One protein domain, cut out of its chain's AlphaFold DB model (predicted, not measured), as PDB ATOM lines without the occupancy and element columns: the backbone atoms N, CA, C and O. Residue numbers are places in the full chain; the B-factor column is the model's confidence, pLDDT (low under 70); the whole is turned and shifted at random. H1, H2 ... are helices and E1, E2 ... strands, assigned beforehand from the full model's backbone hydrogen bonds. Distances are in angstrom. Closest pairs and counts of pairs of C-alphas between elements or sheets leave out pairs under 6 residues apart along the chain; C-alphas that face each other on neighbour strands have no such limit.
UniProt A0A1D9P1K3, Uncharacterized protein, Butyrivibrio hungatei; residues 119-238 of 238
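This is residues 119 to 238 of the 238 residues of an uncharacterized protein of Butyrivibrio hungatei (UniProt A0A1D9P1K3). A strongly twisted sheet of six strands curls round helix H3, and the long helix H5 runs beside H3 and grazes the sheet. H1 packs on H5, H4 touches H5 near its first turns, and the tip of the E3 and E4 hairpin, residues 197 to 202, sticks out. The printed part has 120 residues, with five named helices and six named strands in the order H1 H2 E1 E2 H3 H4 H5 E3 E4 E5 E6, class mixed. The sheet is mixed, in the order E1 E2 E3 E4 E5 E6. The whole is compact, with a radius of gyration of the C-alphas of 14.9 A, yet elongated, spanning 46 by 25 by 25 A.

H1, residues 120 to 128, touches residues 175 to 183 of H5, residues 169 to 189, at a steep tilt of 55 degrees, the same way; the closest C-alphas, of Ala 120 and Ala 179, are 4.7 A apart. H2, residues 131 to 134, touches H3, residues 146 to 156; the closest C-alphas, of His 134 and Tyr 149, are 5.9 A apart. E1, residues 135 to 138, and E2, residues 141 to 145, form an antiparallel hairpin, with N 136 and O 143 at 2.8 A. E2 is parallel to E3, residues 192 to 198, with N 193 and O 144 at 2.8 A. E2, H3, H4, residues 158 to 165, H5 and E3 form a strand-helix-strand unit, two parallel neighbour strands with helices between. H3 is on one face of the sheet, in two layers, helix over sheet. H3 and H5 are close but not clearly touching, at a shallow tilt of 12 degrees, opposite ways; their closest C-alphas, of Ala 146 and Leu 187, are 7.5 A apart. H4 touches residues 172 to 176 of H5, closest at the C-alphas of Leu 161 and Ile 172, 6.7 A. E3, E4, residues 201 to 215, E5, residues 220 to 227, and E6, residues 230 to 237, form a meander, each strand the antiparallel neighbour of the one before; N 196 and O 203, N 213 and O 222, and N 223 and O 234 are 2.8, 2.8 and 2.9 A apart. Every O i to N i+4 pair is within hydrogen-bond range in H1, but 6 of 7 in H3, 3 of 4 in H4 and 15 of 17 in H5; H2 is too short for such a pair.

H1 begins at C-alpha 120, (-12.904, 16.125, -15.827). H5 is 30.3 A long, with a kink of 30 degrees near residue 178. E4 is 37.2 A long and bends by 68 degrees at residue 206; E5 is 23.5 A and E6 23.8 A long. E6 ends at C-alpha 237, (-6.154, 32.075, -18.287).

The C-alphas of Asp 168 and Asp 199, the two farthest apart, are 46.9 A apart. The printed part has no cut, ends at the chain's last residue, 238, and has no long link. Its mean pLDDT is 84.7, and residues 156 to 165 are under 70.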
ATOM      1  N   SER A 119     -17.448  14.915 -14.275       87.94
ATOM      2  CA  SER A 119     -16.012  14.764 -14.052       87.94
ATOM      3  C   SER A 119     -15.175  15.565 -15.058       87.94
ATOM      4  O   SER A 119     -15.706  16.196 -15.973       87.94
ATOM      5  N   ALA A 120     -13.852  15.550 -14.875       88.62
ATOM      6  CA  ALA A 120     -12.904  16.125 -15.827       88.62
ATOM      7  C   ALA A 120     -12.960  15.433 -17.199       88.62
ATOM      8  O   ALA A 120     -12.897  16.117 -18.215       88.62
ATOM      9  N   ASP A 121     -13.164  14.112 -17.229       88.94
ATOM     10  CA  ASP A 121     -13.320  13.340 -18.468       88.94
ATOM     11  C   ASP A 121     -14.578  13.766 -19.243       88.94
ATOM     12  O   ASP A 121     -14.535  13.933 -20.458       88.94
ATOM     13  N   ASP A 122     -15.694  14.002 -18.539       87.75
ATOM     14  CA  ASP A 122     -16.940  14.469 -19.166       87.75
ATOM     15  C   ASP A 122     -16.772  15.866 -19.777       87.75
ATOM     16  O   ASP A 122     -17.299  16.150 -20.855       87.75
ATOM     17  N   TYR A 123     -16.037  16.748 -19.091       86.12
ATOM     18  CA  TYR A 123     -15.706  18.065 -19.625       86.12
ATOM     19  C   TYR A 123     -14.781  17.963 -20.836       86.12
ATOM     20  O   TYR A 123     -15.063  18.594 -21.851       86.12
ATOM     21  N   ALA A 124     -13.720  17.153 -20.759       87.62
ATOM     22  CA  ALA A 124     -12.807  16.940 -21.873       87.62
ATOM     23  C   ALA A 124     -13.568  16.428 -23.105       87.62
ATOM     24  O   ALA A 124     -13.517  17.070 -24.147       87.62
ATOM     25  N   ALA A 125     -14.385  15.381 -22.955       86.19
ATOM     26  CA  ALA A 125     -15.200  14.832 -24.039       86.19
ATOM     27  C   ALA A 125     -16.162  15.869 -24.651       86.19
ATOM     28  O   ALA A 125     -16.286  15.953 -25.871       86.19
ATOM     29  N   MET A 126     -16.814  16.697 -23.826       84.31
ATOM     30  CA  MET A 126     -17.688  17.773 -24.314       84.31
ATOM     31  C   MET A 126     -16.921  18.797 -25.162       84.31
ATOM     32  O   MET A 126     -17.431  19.270 -26.173       84.31
ATOM     33  N   ILE A 127     -15.704  19.152 -24.754       84.00
ATOM     34  CA  ILE A 127     -14.861  20.107 -25.475       84.00
ATOM     35  C   ILE A 127     -14.250  19.465 -26.727       84.00
ATOM     36  O   ILE A 127     -14.103  20.124 -27.757       84.00
ATOM     37  N   GLU A 128     -13.938  18.171 -26.697       84.75
ATOM     38  CA  GLU A 128     -13.519  17.413 -27.877       84.75
ATOM     39  C   GLU A 128     -14.607  17.346 -28.950       84.75
ATOM     40  O   GLU A 128     -14.296  17.451 -30.138       84.75
ATOM     41  N   GLU A 129     -15.885  17.257 -28.559       84.44
ATOM     42  CA  GLU A 129     -17.006  17.332 -29.503       84.44
ATOM     43  C   GLU A 129     -16.996  18.630 -30.316       84.44
ATOM     44  O   GLU A 129     -17.627  18.671 -31.361       84.44
ATOM     45  N   TYR A 130     -16.281  19.680 -29.910       84.69
ATOM     46  CA  TYR A 130     -16.171  20.908 -30.694       84.69
ATOM     47  C   TYR A 130     -15.002  20.932 -31.680       84.69
ATOM     48  O   TYR A 130     -14.975  21.812 -32.541       84.69
ATOM     49  N   LYS A 131     -14.106  19.931 -31.671       86.75
ATOM     50  CA  LYS A 131     -13.005  19.821 -32.649       86.75
ATOM     51  C   LYS A 131     -13.509  19.858 -34.094       86.75
ATOM     52  O   LYS A 131     -12.875  20.492 -34.935       86.75
ATOM     53  N   PHE A 132     -14.674  19.264 -34.394       84.88
ATOM     54  CA  PHE A 132     -15.214  19.255 -35.767       84.88
ATOM     55  C   PHE A 132     -15.485  20.663 -36.317       84.88
ATOM     56  O   PHE A 132     -15.472  20.839 -37.532       84.88
ATOM     57  N   ARG A 133     -15.748  21.656 -35.450       85.94
ATOM     58  CA  ARG A 133     -15.990  23.048 -35.869       85.94
ATOM     59  C   ARG A 133     -14.731  23.721 -36.411       85.94
ATOM     60  O   ARG A 133     -14.854  24.648 -37.202       85.94
ATOM     61  N   HIS A 134     -13.568  23.212 -36.010       89.06
ATOM     62  CA  HIS A 134     -12.230  23.726 -36.326       89.06
ATOM     63  C   HIS A 134     -11.416  22.730 -37.161       89.06
ATOM     64  O   HIS A 134     -10.199  22.846 -37.283       89.06
ATOM     65  N   SER A 135     -12.079  21.693 -37.679       89.00
ATOM     66  CA  SER A 135     -11.461  20.656 -38.499       89.00
ATOM     67  C   SER A 135     -11.727  20.911 -39.978       89.00
ATOM     68  O   SER A 135     -12.838  21.264 -40.375       89.00
ATOM     69  N   HIS A 136     -10.718  20.657 -40.803       88.06
ATOM     70  CA  HIS A 136     -10.732  20.896 -42.242       88.06
ATOM     71  C   HIS A 136     -10.237  19.659 -42.991       88.06
ATOM     72  O   HIS A 136      -9.429  18.893 -42.470       88.06
ATOM     73  N   GLU A 137     -10.724  19.444 -44.213       86.94
ATOM     74  CA  GLU A 137     -10.162  18.420 -45.096       86.94
ATOM     75  C   GLU A 137      -9.039  19.020 -45.939       86.94
ATOM     76  O   GLU A 137      -9.281  19.874 -46.789       86.94
ATOM     77  N   GLU A 138      -7.823  18.516 -45.752       81.25
ATOM     78  CA  GLU A 138      -6.642  18.886 -46.525       81.25
ATOM     79  C   GLU A 138      -6.015  17.628 -47.122       81.25
ATOM     80  O   GLU A 138      -5.663  16.685 -46.416       81.25
ATOM     81  N   ASN A 139      -5.878  17.587 -48.449       79.94
ATOM     82  CA  ASN A 139      -5.280  16.458 -49.177       79.94
ATOM     83  C   ASN A 139      -5.880  15.071 -48.838       79.94
ATOM     84  O   ASN A 139      -5.193  14.053 -48.932       79.94
ATOM     85  N   GLY A 140      -7.171  15.018 -48.487       81.56
ATOM     86  CA  GLY A 140      -7.874  13.782 -48.119       81.56
ATOM     87  C   GLY A 140      -7.678  13.347 -46.664       81.56
ATOM     88  O   GLY A 140      -8.059  12.232 -46.310       81.56
ATOM     89  N   GLU A 141      -7.097  14.207 -45.828       86.19
ATOM     90  CA  GLU A 141      -6.931  13.993 -44.394       86.19
ATOM     91  C   GLU A 141      -7.638  15.097 -43.604       86.19
ATOM     92  O   GLU A 141      -7.681  16.251 -44.025       86.19
ATOM     93  N   THR A 142      -8.194  14.746 -42.446       89.38
ATOM     94  CA  THR A 142      -8.743  15.737 -41.518       89.38
ATOM     95  C   THR A 142      -7.605  16.365 -40.721       89.38
ATOM     96  O   THR A 142      -6.825  15.649 -40.089       89.38
ATOM     97  N   VAL A 143      -7.524  17.693 -40.751       92.00
ATOM     98  CA  VAL A 143      -6.565  18.501 -39.992       92.00
ATOM     99  C   VAL A 143      -7.302  19.480 -39.083       92.00
ATOM    100  O   VAL A 143      -8.356  19.991 -39.454       92.00
ATOM    101  N   LEU A 144      -6.764  19.735 -37.895       92.62
ATOM    102  CA  LEU A 144      -7.380  20.566 -36.861       92.62
ATOM    103  C   LEU A 144      -6.635  21.896 -36.701       92.62
ATOM    104  O   LEU A 144      -5.433  21.882 -36.422       92.62
ATOM    105  N   ASP A 145      -7.339  23.032 -36.773       90.94
ATOM    106  CA  ASP A 145      -6.776  24.308 -36.317       90.94
ATOM    107  C   ASP A 145      -6.787  24.352 -34.784       90.94
ATOM    108  O   ASP A 145      -7.755  24.754 -34.132       90.94
ATOM    109  N   ALA A 146      -5.686  23.893 -34.191       88.31
ATOM    110  CA  ALA A 146      -5.546  23.825 -32.744       88.31
ATOM    111  C   ALA A 146      -5.513  25.209 -32.081       88.31
ATOM    112  O   ALA A 146      -5.905  25.332 -30.923       88.31
ATOM    113  N   TYR A 147      -5.056  26.255 -32.775       86.94
ATOM    114  CA  TYR A 147      -5.012  27.596 -32.193       86.94
ATOM    115  C   TYR A 147      -6.432  28.148 -32.039       86.94
ATOM    116  O   TYR A 147      -6.800  28.614 -30.956       86.94
ATOM    117  N   GLU A 148      -7.239  28.070 -33.101       85.75
ATOM    118  CA  GLU A 148      -8.627  28.525 -33.069       85.75
ATOM    119  C   GLU A 148      -9.452  27.684 -32.092       85.75
ATOM    120  O   GLU A 148     -10.113  28.257 -31.221       85.75
ATOM    121  N   TYR A 149      -9.306  26.356 -32.126       87.81
ATOM    122  CA  TYR A 149      -9.948  25.438 -31.184       87.81
ATOM    123  C   TYR A 149      -9.646  25.780 -29.718       87.81
ATOM    124  O   TYR A 149     -10.564  25.940 -28.911       87.81
ATOM    125  N   LEU A 150      -8.369  25.954 -29.361       87.06
ATOM    126  CA  LEU A 150      -7.989  26.302 -27.992       87.06
ATOM    127  C   LEU A 150      -8.515  27.690 -27.588       87.06
ATOM    128  O   LEU A 150      -8.994  27.874 -26.470       87.06
ATOM    129  N   SER A 151      -8.437  28.672 -28.489       81.69
ATOM    130  CA  SER A 151      -8.841  30.056 -28.202       81.69
ATOM    131  C   SER A 151     -10.356  30.260 -28.111       81.69
ATOM    132  O   SER A 151     -10.806  31.160 -27.402       81.69
ATOM    133  N   SER A 152     -11.134  29.447 -28.824       78.25
ATOM    134  CA  SER A 152     -12.588  29.565 -28.895       78.25
ATOM    135  C   SER A 152     -13.268  28.599 -27.940       78.25
ATOM    136  O   SER A 152     -14.070  29.037 -27.128       78.25
ATOM    137  N   GLU A 153     -12.910  27.321 -27.954       82.00
ATOM    138  CA  GLU A 153     -13.607  26.304 -27.168       82.00
ATOM    139  C   GLU A 153     -12.968  26.186 -25.787       82.00
ATOM    140  O   GLU A 153     -13.602  26.430 -24.765       82.00
ATOM    141  N   VAL A 154     -11.662  25.920 -25.732       77.69
ATOM    142  CA  VAL A 154     -10.985  25.626 -24.459       77.69
ATOM    143  C   VAL A 154     -10.896  26.865 -23.563       77.69
ATOM    144  O   VAL A 154     -10.999  26.732 -22.344       77.69
ATOM    145  N   ALA A 155     -10.750  28.068 -24.126       73.12
ATOM    146  CA  ALA A 155     -10.717  29.315 -23.359       73.12
ATOM    147  C   ALA A 155     -12.108  29.847 -22.978       73.12
ATOM    148  O   ALA A 155     -12.251  30.420 -21.896       73.12
ATOM    149  N   SER A 156     -13.125  29.689 -23.836       67.56
ATOM    150  CA  SER A 156     -14.439  30.307 -23.604       67.56
ATOM    151  C   SER A 156     -15.471  29.371 -22.969       67.56
ATOM    152  O   SER A 156     -16.286  29.839 -22.176       67.56
ATOM    153  N   ASP A 157     -15.400  28.055 -23.185       65.12
ATOM    154  CA  ASP A 157     -16.428  27.121 -22.701       65.12
ATOM    155  C   ASP A 157     -16.241  26.652 -21.254       65.12
ATOM    156  O   ASP A 157     -17.122  25.996 -20.689       65.12
ATOM    157  N   SER A 158     -15.193  27.107 -20.565       58.91
ATOM    158  CA  SER A 158     -15.172  27.090 -19.095       58.91
ATOM    159  C   SER A 158     -16.389  27.842 -18.512       58.91
ATOM    160  O   SER A 158     -16.927  27.452 -17.470       58.91
ATOM    161  N   TYR A 159     -16.937  28.831 -19.238       54.25
ATOM    162  CA  TYR A 159     -18.207  29.487 -18.905       54.25
ATOM    163  C   TYR A 159     -19.445  28.588 -19.068       54.25
ATOM    164  O   TYR A 159     -20.449  28.829 -18.391       54.25
ATOM    165  N   LEU A 160     -19.418  27.540 -19.904       58.06
ATOM    166  CA  LEU A 160     -20.536  26.592 -20.016       58.06
ATOM    167  C   LEU A 160     -20.691  25.746 -18.746       58.06
ATOM    168  O   LEU A 160     -21.822  25.423 -18.375       58.06
ATOM    169  N   LEU A 161     -19.599  25.453 -18.028       60.03
ATOM    170  CA  LEU A 161     -19.659  24.795 -16.714       60.03
ATOM    171  C   LEU A 161     -20.423  25.651 -15.690       60.03
ATOM    172  O   LEU A 161     -21.225  25.125 -14.913       60.03
ATOM    173  N   ILE A 162     -20.245  26.976 -15.746       55.81
ATOM    174  CA  ILE A 162     -20.993  27.944 -14.930       55.81
ATOM    175  C   ILE A 162     -22.457  27.997 -15.380       55.81
ATOM    176  O   ILE A 162     -23.370  27.841 -14.569       55.81
ATOM    177  N   ALA A 163     -22.695  28.201 -16.679       55.59
ATOM    178  CA  ALA A 163     -24.024  28.480 -17.217       55.59
ATOM    179  C   ALA A 163     -24.967  27.264 -17.193       55.59
ATOM    180  O   ALA A 163     -26.172  27.420 -16.993       55.59
ATOM    181  N   ARG A 164     -24.435  26.052 -17.401       63.81
ATOM    182  CA  ARG A 164     -25.229  24.819 -17.483       63.81
ATOM    183  C   ARG A 164     -25.302  24.102 -16.144       63.81
ATOM    184  O   ARG A 164     -26.390  23.735 -15.701       63.81
ATOM    185  N   LEU A 165     -24.157  23.919 -15.491       68.62
ATOM    186  CA  LEU A 165     -24.053  23.094 -14.292       68.62
ATOM    187  C   LEU A 165     -24.010  23.905 -13.003       68.62
ATOM    188  O   LEU A 165     -24.075  23.292 -11.948       68.62
ATOM    189  N   HIS A 166     -23.994  25.241 -13.044       73.25
ATOM    190  CA  HIS A 166     -24.043  26.096 -11.849       73.25
ATOM    191  C   HIS A 166     -22.999  25.712 -10.788       73.25
ATOM    192  O   HIS A 166     -23.258  25.818  -9.585       73.25
ATOM    193  N   PHE A 167     -21.846  25.196 -11.220       80.12
ATOM    194  CA  PHE A 167     -20.752  24.901 -10.310       80.12
ATOM    195  C   PHE A 167     -20.181  26.199  -9.741       80.12
ATOM    196  O   PHE A 167     -20.192  27.239 -10.400       80.12
ATOM    197  N   ASP A 168     -19.696  26.137  -8.502       79.69
ATOM    198  CA  ASP A 168     -18.897  27.227  -7.955       79.69
ATOM    199  C   ASP A 168     -17.505  27.261  -8.601       79.69
ATOM    200  O   ASP A 168     -17.041  26.281  -9.194       79.69
ATOM    201  N   GLU A 169     -16.829  28.403  -8.469       77.81
ATOM    202  CA  GLU A 169     -15.502  28.636  -9.051       77.81
ATOM    203  C   GLU A 169     -14.477  27.579  -8.617       77.81
ATOM    204  O   GLU A 169     -13.638  27.170  -9.414       77.81
ATOM    205  N   SER A 170     -14.569  27.070  -7.382       82.12
ATOM    206  CA  SER A 170     -13.623  26.075  -6.866       82.12
ATOM    207  C   SER A 170     -13.776  24.718  -7.554       82.12
ATOM    208  O   SER A 170     -12.783  24.075  -7.905       82.12
ATOM    209  N   LYS A 171     -15.021  24.294  -7.799       84.25
ATOM    210  CA  LYS A 171     -15.322  23.040  -8.484       84.25
ATOM    211  C   LYS A 171     -15.004  23.134  -9.974       84.25
ATOM    212  O   LYS A 171     -14.476  22.170 -10.521       84.25
ATOM    213  N   ILE A 172     -15.272  24.282 -10.600       81.94
ATOM    214  CA  ILE A 172     -14.893  24.546 -11.997       81.94
ATOM    215  C   ILE A 172     -13.386  24.458 -12.150       81.94
ATOM    216  O   ILE A 172     -12.910  23.697 -12.985       81.94
ATOM    217  N   LYS A 173     -12.649  25.171 -11.294       83.38
ATOM    218  CA  LYS A 173     -11.193  25.155 -11.311       83.38
ATOM    219  C   LYS A 173     -10.653  23.730 -11.180       83.38
ATOM    220  O   LYS A 173      -9.847  23.324 -11.997       83.38
ATOM    221  N   SER A 174     -11.152  22.940 -10.227       87.31
ATOM    222  CA  SER A 174     -10.742  21.533 -10.074       87.31
ATOM    223  C   SER A 174     -11.001  20.691 -11.329       87.31
ATOM    224  O   SER A 174     -10.134  19.917 -11.719       87.31
ATOM    225  N   ILE A 175     -12.161  20.844 -11.976       88.25
ATOM    226  CA  ILE A 175     -12.491  20.108 -13.208       88.25
ATOM    227  C   ILE A 175     -11.568  20.532 -14.358       88.25
ATOM    228  O   ILE A 175     -11.046  19.673 -15.062       88.25
ATOM    229  N   VAL A 176     -11.352  21.837 -14.543       86.75
ATOM    230  CA  VAL A 176     -10.492  22.374 -15.608       86.75
ATOM    231  C   VAL A 176      -9.032  21.980 -15.377       86.75
ATOM    232  O   VAL A 176      -8.398  21.478 -16.300       86.75
ATOM    233  N   ASP A 177      -8.521  22.132 -14.152       88.75
ATOM    234  CA  ASP A 177      -7.155  21.751 -13.775       88.75
ATOM    235  C   ASP A 177      -6.857  20.281 -14.138       88.75
ATOM    236  O   ASP A 177      -5.759  19.958 -14.595       88.75
ATOM    237  N   GLU A 178      -7.835  19.393 -13.942       90.62
ATOM    238  CA  GLU A 178      -7.725  17.963 -14.252       90.62
ATOM    239  C   GLU A 178      -7.941  17.649 -15.742       90.62
ATOM    240  O   GLU A 178      -7.318  16.726 -16.267       90.62
ATOM    241  N   ALA A 179      -8.783  18.417 -16.440       90.31
ATOM    242  CA  ALA A 179      -9.130  18.167 -17.838       90.31
ATOM    243  C   ALA A 179      -8.106  18.708 -18.844       90.31
ATOM    244  O   ALA A 179      -7.914  18.102 -19.897       90.31
ATOM    245  N   ILE A 180      -7.424  19.821 -18.547       90.31
ATOM    246  CA  ILE A 180      -6.449  20.422 -19.473       90.31
ATOM    247  C   ILE A 180      -5.345  19.426 -19.877       90.31
ATOM    248  O   ILE A 180      -5.099  19.284 -21.075       90.31
ATOM    249  N   PRO A 181      -4.722  18.662 -18.958       91.56
ATOM    250  CA  PRO A 181      -3.751  17.638 -19.343       91.56
ATOM    251  C   PRO A 181      -4.313  16.513 -20.222       91.56
ATOM    252  O   PRO A 181      -3.539  15.883 -20.939       91.56
ATOM    253  N   ILE A 182      -5.616  16.222 -20.142       92.25
ATOM    254  CA  ILE A 182      -6.287  15.225 -20.994       92.25
ATOM    255  C   ILE A 182      -6.404  15.800 -22.407       92.25
ATOM    256  O   ILE A 182      -5.809  15.262 -23.335       92.25
ATOM    257  N   LEU A 183      -7.023  16.979 -22.523       90.88
ATOM    258  CA  LEU A 183      -7.213  17.692 -23.788       90.88
ATOM    259  C   LEU A 183      -5.896  17.927 -24.539       90.88
ATOM    260  O   LEU A 183      -5.836  17.757 -25.755       90.88
ATOM    261  N   MET A 184      -4.828  18.300 -23.827       92.94
ATOM    262  CA  MET A 184      -3.526  18.537 -24.452       92.94
ATOM    263  C   MET A 184      -2.877  17.254 -24.973       92.94
ATOM    264  O   MET A 184      -2.285  17.281 -26.048       92.94
ATOM    265  N   LYS A 185      -3.012  16.127 -24.263       91.25
ATOM    266  CA  LYS A 185      -2.512  14.829 -24.748       91.25
ATOM    267  C   LYS A 185      -3.271  14.350 -25.976       91.25
ATOM    268  O   LYS A 185      -2.656  13.797 -26.883       91.25
ATOM    269  N   ASP A 186      -4.581  14.573 -26.011       90.06
ATOM    270  CA  ASP A 186      -5.389  14.219 -27.176       90.06
ATOM    271  C   ASP A 186      -4.990  15.084 -28.383       90.06
ATOM    272  O   ASP A 186      -4.794  14.561 -29.478       90.06
ATOM    273  N   LEU A 187      -4.746  16.384 -28.172       91.12
ATOM    274  CA  LEU A 187      -4.238  17.294 -29.206       91.12
ATOM    275  C   LEU A 187      -2.842  16.928 -29.731       91.12
ATOM    276  O   LEU A 187      -2.574  17.129 -30.912       91.12
ATOM    277  N   GLU A 188      -1.949  16.389 -28.896       89.69
ATOM    278  CA  GLU A 188      -0.637  15.886 -29.346       89.69
ATOM    279  C   GLU A 188      -0.760  14.704 -30.326       89.69
ATOM    280  O   GLU A 188       0.154  14.464 -31.119       89.69
ATOM    281  N   GLY A 189      -1.871  13.960 -30.277       87.00
ATOM    282  CA  GLY A 189      -2.168  12.855 -31.189       87.00
ATOM    283  C   GLY A 189      -2.831  13.273 -32.505       87.00
ATOM    284  O   GLY A 189      -2.883  12.464 -33.437       87.00
ATOM    285  N   ASP A 190      -3.323  14.510 -32.596       90.56
ATOM    286  CA  ASP A 190      -4.075  15.014 -33.742       90.56
ATOM    287  C   ASP A 190      -3.155  15.541 -34.860       90.56
ATOM    288  O   ASP A 190      -2.028  15.993 -34.644       90.56
ATOM    289  N   LYS A 191      -3.652  15.513 -36.103       92.50
ATOM    290  CA  LYS A 191      -3.000  16.210 -37.221       92.50
ATOM    291  C   LYS A 191      -3.388  17.674 -37.181       92.50
ATOM    292  O   LYS A 191      -4.541  18.014 -37.425       92.50
ATOM    293  N   LEU A 192      -2.426  18.537 -36.888       93.38
ATOM    294  CA  LEU A 192      -2.695  19.950 -36.674       93.38
ATOM    295  C   LEU A 192      -2.404  20.767 -37.929       93.38
ATOM    296  O   LEU A 192      -1.448  20.504 -38.665       93.38
ATOM    297  N   CYS A 193      -3.199  21.808 -38.134       90.94
ATOM    298  CA  CYS A 193      -2.934  22.836 -39.117       90.94
ATOM    299  C   CYS A 193      -2.920  24.230 -38.491       90.94
ATOM    300  O   CYS A 193      -3.315  24.461 -37.349       90.94
ATOM    301  N   TYR A 194      -2.387  25.152 -39.273       83.81
ATOM    302  CA  TYR A 194      -2.297  26.560 -38.985       83.81
ATOM    303  C   TYR A 194      -3.035  27.319 -40.084       83.81
ATOM    304  O   TYR A 194      -2.610  27.292 -41.245       83.81
ATOM    305  N   HIS A 195      -4.123  27.998 -39.717       85.75
ATOM    306  CA  HIS A 195      -4.880  28.826 -40.643       85.75
ATOM    307  C   HIS A 195      -4.181  30.156 -40.952       85.75
ATOM    308  O   HIS A 195      -3.804  30.945 -40.076       85.75
ATOM    309  N   LYS A 196      -4.046  30.427 -42.248       83.62
ATOM    310  CA  LYS A 196      -3.649  31.715 -42.810       83.62
ATOM    311  C   LYS A 196      -4.610  32.095 -43.928       83.62
ATOM    312  O   LYS A 196      -4.849  31.310 -44.836       83.62
ATOM    313  N   TYR A 197      -5.058  33.345 -43.919       81.88
ATOM    314  CA  TYR A 197      -5.784  33.933 -45.039       81.88
ATOM    315  C   TYR A 197      -4.857  34.849 -45.842       81.88
ATOM    316  O   TYR A 197      -4.393  35.874 -45.333       81.88
ATOM    317  N   TYR A 198      -4.576  34.486 -47.090       83.50
ATOM    318  CA  TYR A 198      -3.841  35.326 -48.036       83.50
ATOM    319  C   TYR A 198      -4.319  35.059 -49.466       83.50
ATOM    320  O   TYR A 198      -4.981  34.064 -49.731       83.50
ATOM    321  N   ASP A 199      -4.086  36.011 -50.371       80.69
ATOM    322  CA  ASP A 199      -4.522  35.954 -51.778       80.69
ATOM    323  C   ASP A 199      -6.029  35.696 -52.006       80.69
ATOM    324  O   ASP A 199      -6.462  35.365 -53.110       80.69
ATOM    325  N   GLY A 200      -6.855  35.939 -50.982       83.81
ATOM    326  CA  GLY A 200      -8.305  35.750 -51.032       83.81
ATOM    327  C   GLY A 200      -8.773  34.325 -50.721       83.81
ATOM    328  O   GLY A 200      -9.950  34.032 -50.927       83.81
ATOM    329  N   THR A 201      -7.877  33.452 -50.254       84.81
ATOM    330  CA  THR A 201      -8.157  32.046 -49.946       84.81
ATOM    331  C   THR A 201      -7.641  31.645 -48.569       84.81
ATOM    332  O   THR A 201      -6.664  32.198 -48.059       84.81
ATOM    333  N   ASP A 202      -8.314  30.666 -47.969       84.50
ATOM    334  CA  ASP A 202      -7.869  30.018 -46.738       84.50
ATOM    335  C   ASP A 202      -6.764  29.005 -47.044       84.50
ATOM    336  O   ASP A 202      -6.851  28.230 -47.998       84.50
ATOM    337  N   HIS A 203      -5.721  29.019 -46.221       83.88
ATOM    338  CA  HIS A 203      -4.602  28.092 -46.288       83.88
ATOM    339  C   HIS A 203      -4.395  27.443 -44.924       83.88
ATOM    340  O   HIS A 203      -4.259  28.141 -43.919       83.88
ATOM    341  N   TYR A 204      -4.322  26.115 -44.911       87.50
ATOM    342  CA  TYR A 204      -4.136  25.309 -43.708       87.50
ATOM    343  C   TYR A 204      -2.774  24.621 -43.772       87.50
ATOM    344  O   TYR A 204      -2.577  23.627 -44.467       87.50
ATOM    345  N   LEU A 205      -1.797  25.197 -43.077       87.75
ATOM    346  CA  LEU A 205      -0.409  24.747 -43.135       87.75
ATOM    347  C   LEU A 205      -0.130  23.712 -42.035       87.75
ATOM    348  O   LEU A 205      -0.517  23.959 -40.896       87.75
ATOM    349  N   PRO A 206       0.546  22.582 -42.310       89.81
ATOM    350  CA  PRO A 206       0.808  21.561 -41.293       89.81
ATOM    351  C   PRO A 206       1.599  22.121 -40.109       89.81
ATOM    352  O   PRO A 206       2.672  22.687 -40.303       89.81
ATOM    353  N   THR A 207       1.116  21.944 -38.885       91.19
ATOM    354  CA  THR A 207       1.788  22.447 -37.677       91.19
ATOM    355  C   THR A 207       1.953  21.337 -36.647       91.19
ATOM    356  O   THR A 207       1.396  20.248 -36.779       91.19
ATOM    357  N   SER A 208       2.748  21.601 -35.617       91.25
ATOM    358  CA  SER A 208       2.915  20.703 -34.475       91.25
ATOM    359  C   SER A 208       3.043  21.498 -33.183       91.25
ATOM    360  O   SER A 208       3.464  22.659 -33.197       91.25
ATOM    361  N   ILE A 209       2.673  20.878 -32.065       93.38
ATOM    362  CA  ILE A 209       2.924  21.433 -30.735       93.38
ATOM    363  C   ILE A 209       4.396  21.174 -30.402       93.38
ATOM    364  O   ILE A 209       4.830  20.029 -30.321       93.38
ATOM    365  N   GLU A 210       5.170  22.242 -30.215       92.19
ATOM    366  CA  GLU A 210       6.557  22.145 -29.739       92.19
ATOM    367  C   GLU A 210       6.596  21.996 -28.218       92.19
ATOM    368  O   GLU A 210       7.420  21.262 -27.676       92.19
ATOM    369  N   TYR A 211       5.709  22.716 -27.528       93.31
ATOM    370  CA  TYR A 211       5.658  22.758 -26.075       93.31
ATOM    371  C   TYR A 211       4.280  23.185 -25.585       93.31
ATOM    372  O   TYR A 211       3.630  24.035 -26.196       93.31
ATOM    373  N   TRP A 212       3.881  22.672 -24.428       95.31
ATOM    374  CA  TRP A 212       2.819  23.264 -23.636       95.31
ATOM    375  C   TRP A 212       3.116  23.149 -22.144       95.31
ATOM    376  O   TRP A 212       3.803  22.233 -21.692       95.31
ATOM    377  N   GLU A 213       2.576  24.089 -21.378       95.00
ATOM    378  CA  GLU A 213       2.685  24.129 -19.927       95.00
ATOM    379  C   GLU A 213       1.362  24.530 -19.316       95.00
ATOM    380  O   GLU A 213       0.778  25.548 -19.689       95.00
ATOM    381  N   TYR A 214       0.927  23.759 -18.328       92.44
ATOM    382  CA  TYR A 214      -0.215  24.117 -17.513       92.44
ATOM    383  C   TYR A 214       0.207  24.365 -16.066       92.44
ATOM    384  O   TYR A 214       0.755  23.484 -15.405       92.44
ATOM    385  N   THR A 215      -0.074  25.567 -15.564       92.00
ATOM    386  CA  THR A 215       0.181  25.956 -14.175       92.00
ATOM    387  C   THR A 215      -1.137  26.033 -13.411       92.00
ATOM    388  O   THR A 215      -1.847  27.036 -13.480       92.00
ATOM    389  N   ALA A 216      -1.443  24.994 -12.629       85.62
ATOM    390  CA  ALA A 216      -2.675  24.930 -11.837       85.62
ATOM    391  C   ALA A 216      -2.787  26.080 -10.818       85.62
ATOM    392  O   ALA A 216      -3.875  26.589 -10.580       85.62
ATOM    393  N   GLU A 217      -1.682  26.547 -10.231       85.00
ATOM    394  CA  GLU A 217      -1.705  27.646  -9.248       85.00
ATOM    395  C   GLU A 217      -2.230  28.963  -9.832       85.00
ATOM    396  O   GLU A 217      -2.923  29.713  -9.147       85.00
ATOM    397  N   THR A 218      -1.907  29.237 -11.096       83.31
ATOM    398  CA  THR A 218      -2.275  30.473 -11.796       83.31
ATOM    399  C   THR A 218      -3.413  30.278 -12.793       83.31
ATOM    400  O   THR A 218      -3.813  31.253 -13.422       83.31
ATOM    401  N   GLY A 219      -3.911  29.045 -12.955       83.19
ATOM    402  CA  GLY A 219      -4.925  28.708 -13.954       83.19
ATOM    403  C   GLY A 219      -4.465  29.031 -15.374       83.19
ATOM    404  O   GLY A 219      -5.274  29.459 -16.189       83.19
ATOM    405  N   SER A 220      -3.167  28.907 -15.673       88.50
ATOM    406  CA  SER A 220      -2.612  29.351 -16.953       88.50
ATOM    407  C   SER A 220      -2.138  28.183 -17.805       88.50
ATOM    408  O   SER A 220      -1.311  27.387 -17.361       88.50
ATOM    409  N   LEU A 221      -2.642  28.117 -19.037       91.25
ATOM    410  CA  LEU A 221      -2.159  27.229 -20.090       91.25
ATOM    411  C   LEU A 221      -1.373  28.054 -21.112       91.25
ATOM    412  O   LEU A 221      -1.884  29.046 -21.634       91.25
ATOM    413  N   VAL A 222      -0.151  27.632 -21.415       93.69
ATOM    414  CA  VAL A 222       0.662  28.166 -22.511       93.69
ATOM    415  C   VAL A 222       0.890  27.044 -23.512       93.69
ATOM    416  O   VAL A 222       1.321  25.966 -23.115       93.69
ATOM    417  N   VAL A 223       0.614  27.282 -24.794       94.25
ATOM    418  CA  VAL A 223       0.864  26.310 -25.872       94.25
ATOM    419  C   VAL A 223       1.630  26.993 -26.992       94.25
ATOM    420  O   VAL A 223       1.245  28.071 -27.448       94.25
ATOM    421  N   LYS A 224       2.712  26.356 -27.440       93.88
ATOM    422  CA  LYS A 224       3.578  26.827 -28.514       93.88
ATOM    423  C   LYS A 224       3.496  25.887 -29.713       93.88
ATOM    424  O   LYS A 224       3.795  24.697 -29.611       93.88
ATOM    425  N   PHE A 225       3.120  26.456 -30.848       92.00
ATOM    426  CA  PHE A 225       2.996  25.798 -32.141       92.00
ATOM    427  C   PHE A 225       4.140  26.206 -33.066       92.00
ATOM    428  O   PHE A 225       4.571  27.364 -33.052       92.00
ATOM    429  N   VAL A 226       4.590  25.268 -33.897       91.31
ATOM    430  CA  VAL A 226       5.671  25.484 -34.865       91.31
ATOM    431  C   VAL A 226       5.273  24.952 -36.235       91.31
ATOM    432  O   VAL A 226       4.879  23.792 -36.377       91.31
ATOM    433  N   HIS A 227       5.448  25.807 -37.241       88.31
ATOM    434  CA  HIS A 227       5.377  25.471 -38.657       88.31
ATOM    435  C   HIS A 227       6.641  25.999 -39.345       88.31
ATOM    436  O   HIS A 227       6.814  27.210 -39.470       88.31
ATOM    437  N   GLU A 228       7.518  25.095 -39.787       86.88
ATOM    438  CA  GLU A 228       8.828  25.447 -40.360       86.88
ATOM    439  C   GLU A 228       9.625  26.386 -39.426       86.88
ATOM    440  O   GLU A 228       9.938  25.994 -38.302       86.88
ATOM    441  N   ASP A 229       9.932  27.612 -39.865       81.94
ATOM    442  CA  ASP A 229      10.636  28.636 -39.077       81.94
ATOM    443  C   ASP A 229       9.681  29.585 -38.315       81.94
ATOM    444  O   ASP A 229      10.122  30.473 -37.578       81.94
ATOM    445  N   GLU A 230       8.363  29.435 -38.487       84.12
ATOM    446  CA  GLU A 230       7.357  30.252 -37.808       84.12
ATOM    447  C   GLU A 230       6.916  29.613 -36.487       84.12
ATOM    448  O   GLU A 230       6.558  28.436 -36.420       84.12
ATOM    449  N   THR A 231       6.876  30.429 -35.430       86.81
ATOM    450  CA  THR A 231       6.374  30.018 -34.113       86.81
ATOM    451  C   THR A 231       5.185  30.876 -33.702       86.81
ATOM    452  O   THR A 231       5.163  32.088 -33.938       86.81
ATOM    453  N   ARG A 232       4.186  30.249 -33.079       85.94
ATOM    454  CA  ARG A 232       3.045  30.930 -32.458       85.94
ATOM    455  C   ARG A 232       2.837  30.419 -31.049       85.94
ATOM    456  O   ARG A 232       2.978  29.232 -30.792       85.94
ATOM    457  N   GLU A 233       2.456  31.316 -30.154       90.06
ATOM    458  CA  GLU A 233       2.133  30.990 -28.771       90.06
ATOM    459  C   GLU A 233       0.714  31.463 -28.462       90.06
ATOM    460  O   GLU A 233       0.325  32.571 -28.843       90.06
ATOM    461  N   ILE A 234      -0.050  30.628 -27.765       88.00
ATOM    462  CA  ILE A 234      -1.310  31.011 -27.136       88.00
ATOM    463  C   ILE A 234      -1.163  30.891 -25.624       88.00
ATOM    464  O   ILE A 234      -0.600  29.924 -25.111       88.00
ATOM    465  N   LYS A 235      -1.699  31.884 -24.913       89.56
ATOM    466  CA  LYS A 235      -1.795  31.883 -23.458       89.56
ATOM    467  C   LYS A 235      -3.251  32.034 -23.042       89.56
ATOM    468  O   LYS A 235      -3.870  33.056 -23.330       89.56
ATOM    469  N   ILE A 236      -3.764  31.029 -22.345       85.31
ATOM    470  CA  ILE A 236      -5.129  30.977 -21.820       85.31
ATOM    471  C   ILE A 236      -5.066  31.094 -20.295       85.31
ATOM    472  O   ILE A 236      -4.147  30.571 -19.658       85.31
ATOM    473  N   MET A 237      -6.014  31.834 -19.724       81.06
ATOM    474  CA  MET A 237      -6.154  32.075 -18.287       81.06
ATOM    475  C   MET A 237      -7.574  31.687 -17.869       81.06
ATOM    476  O   MET A 237      -8.523  32.108 -18.534       81.06
ATOM    477  N   TYR A 238      -7.691  30.924 -16.783       70.50
ATOM    478  CA  TYR A 238      -8.942  30.436 -16.195       70.50
ATOM    479  C   TYR A 238      -9.225  31.069 -14.835       70.50
ATOM    480  O   TYR A 238      -8.258  31.267 -14.063       70.50
TER     481      TYR A 238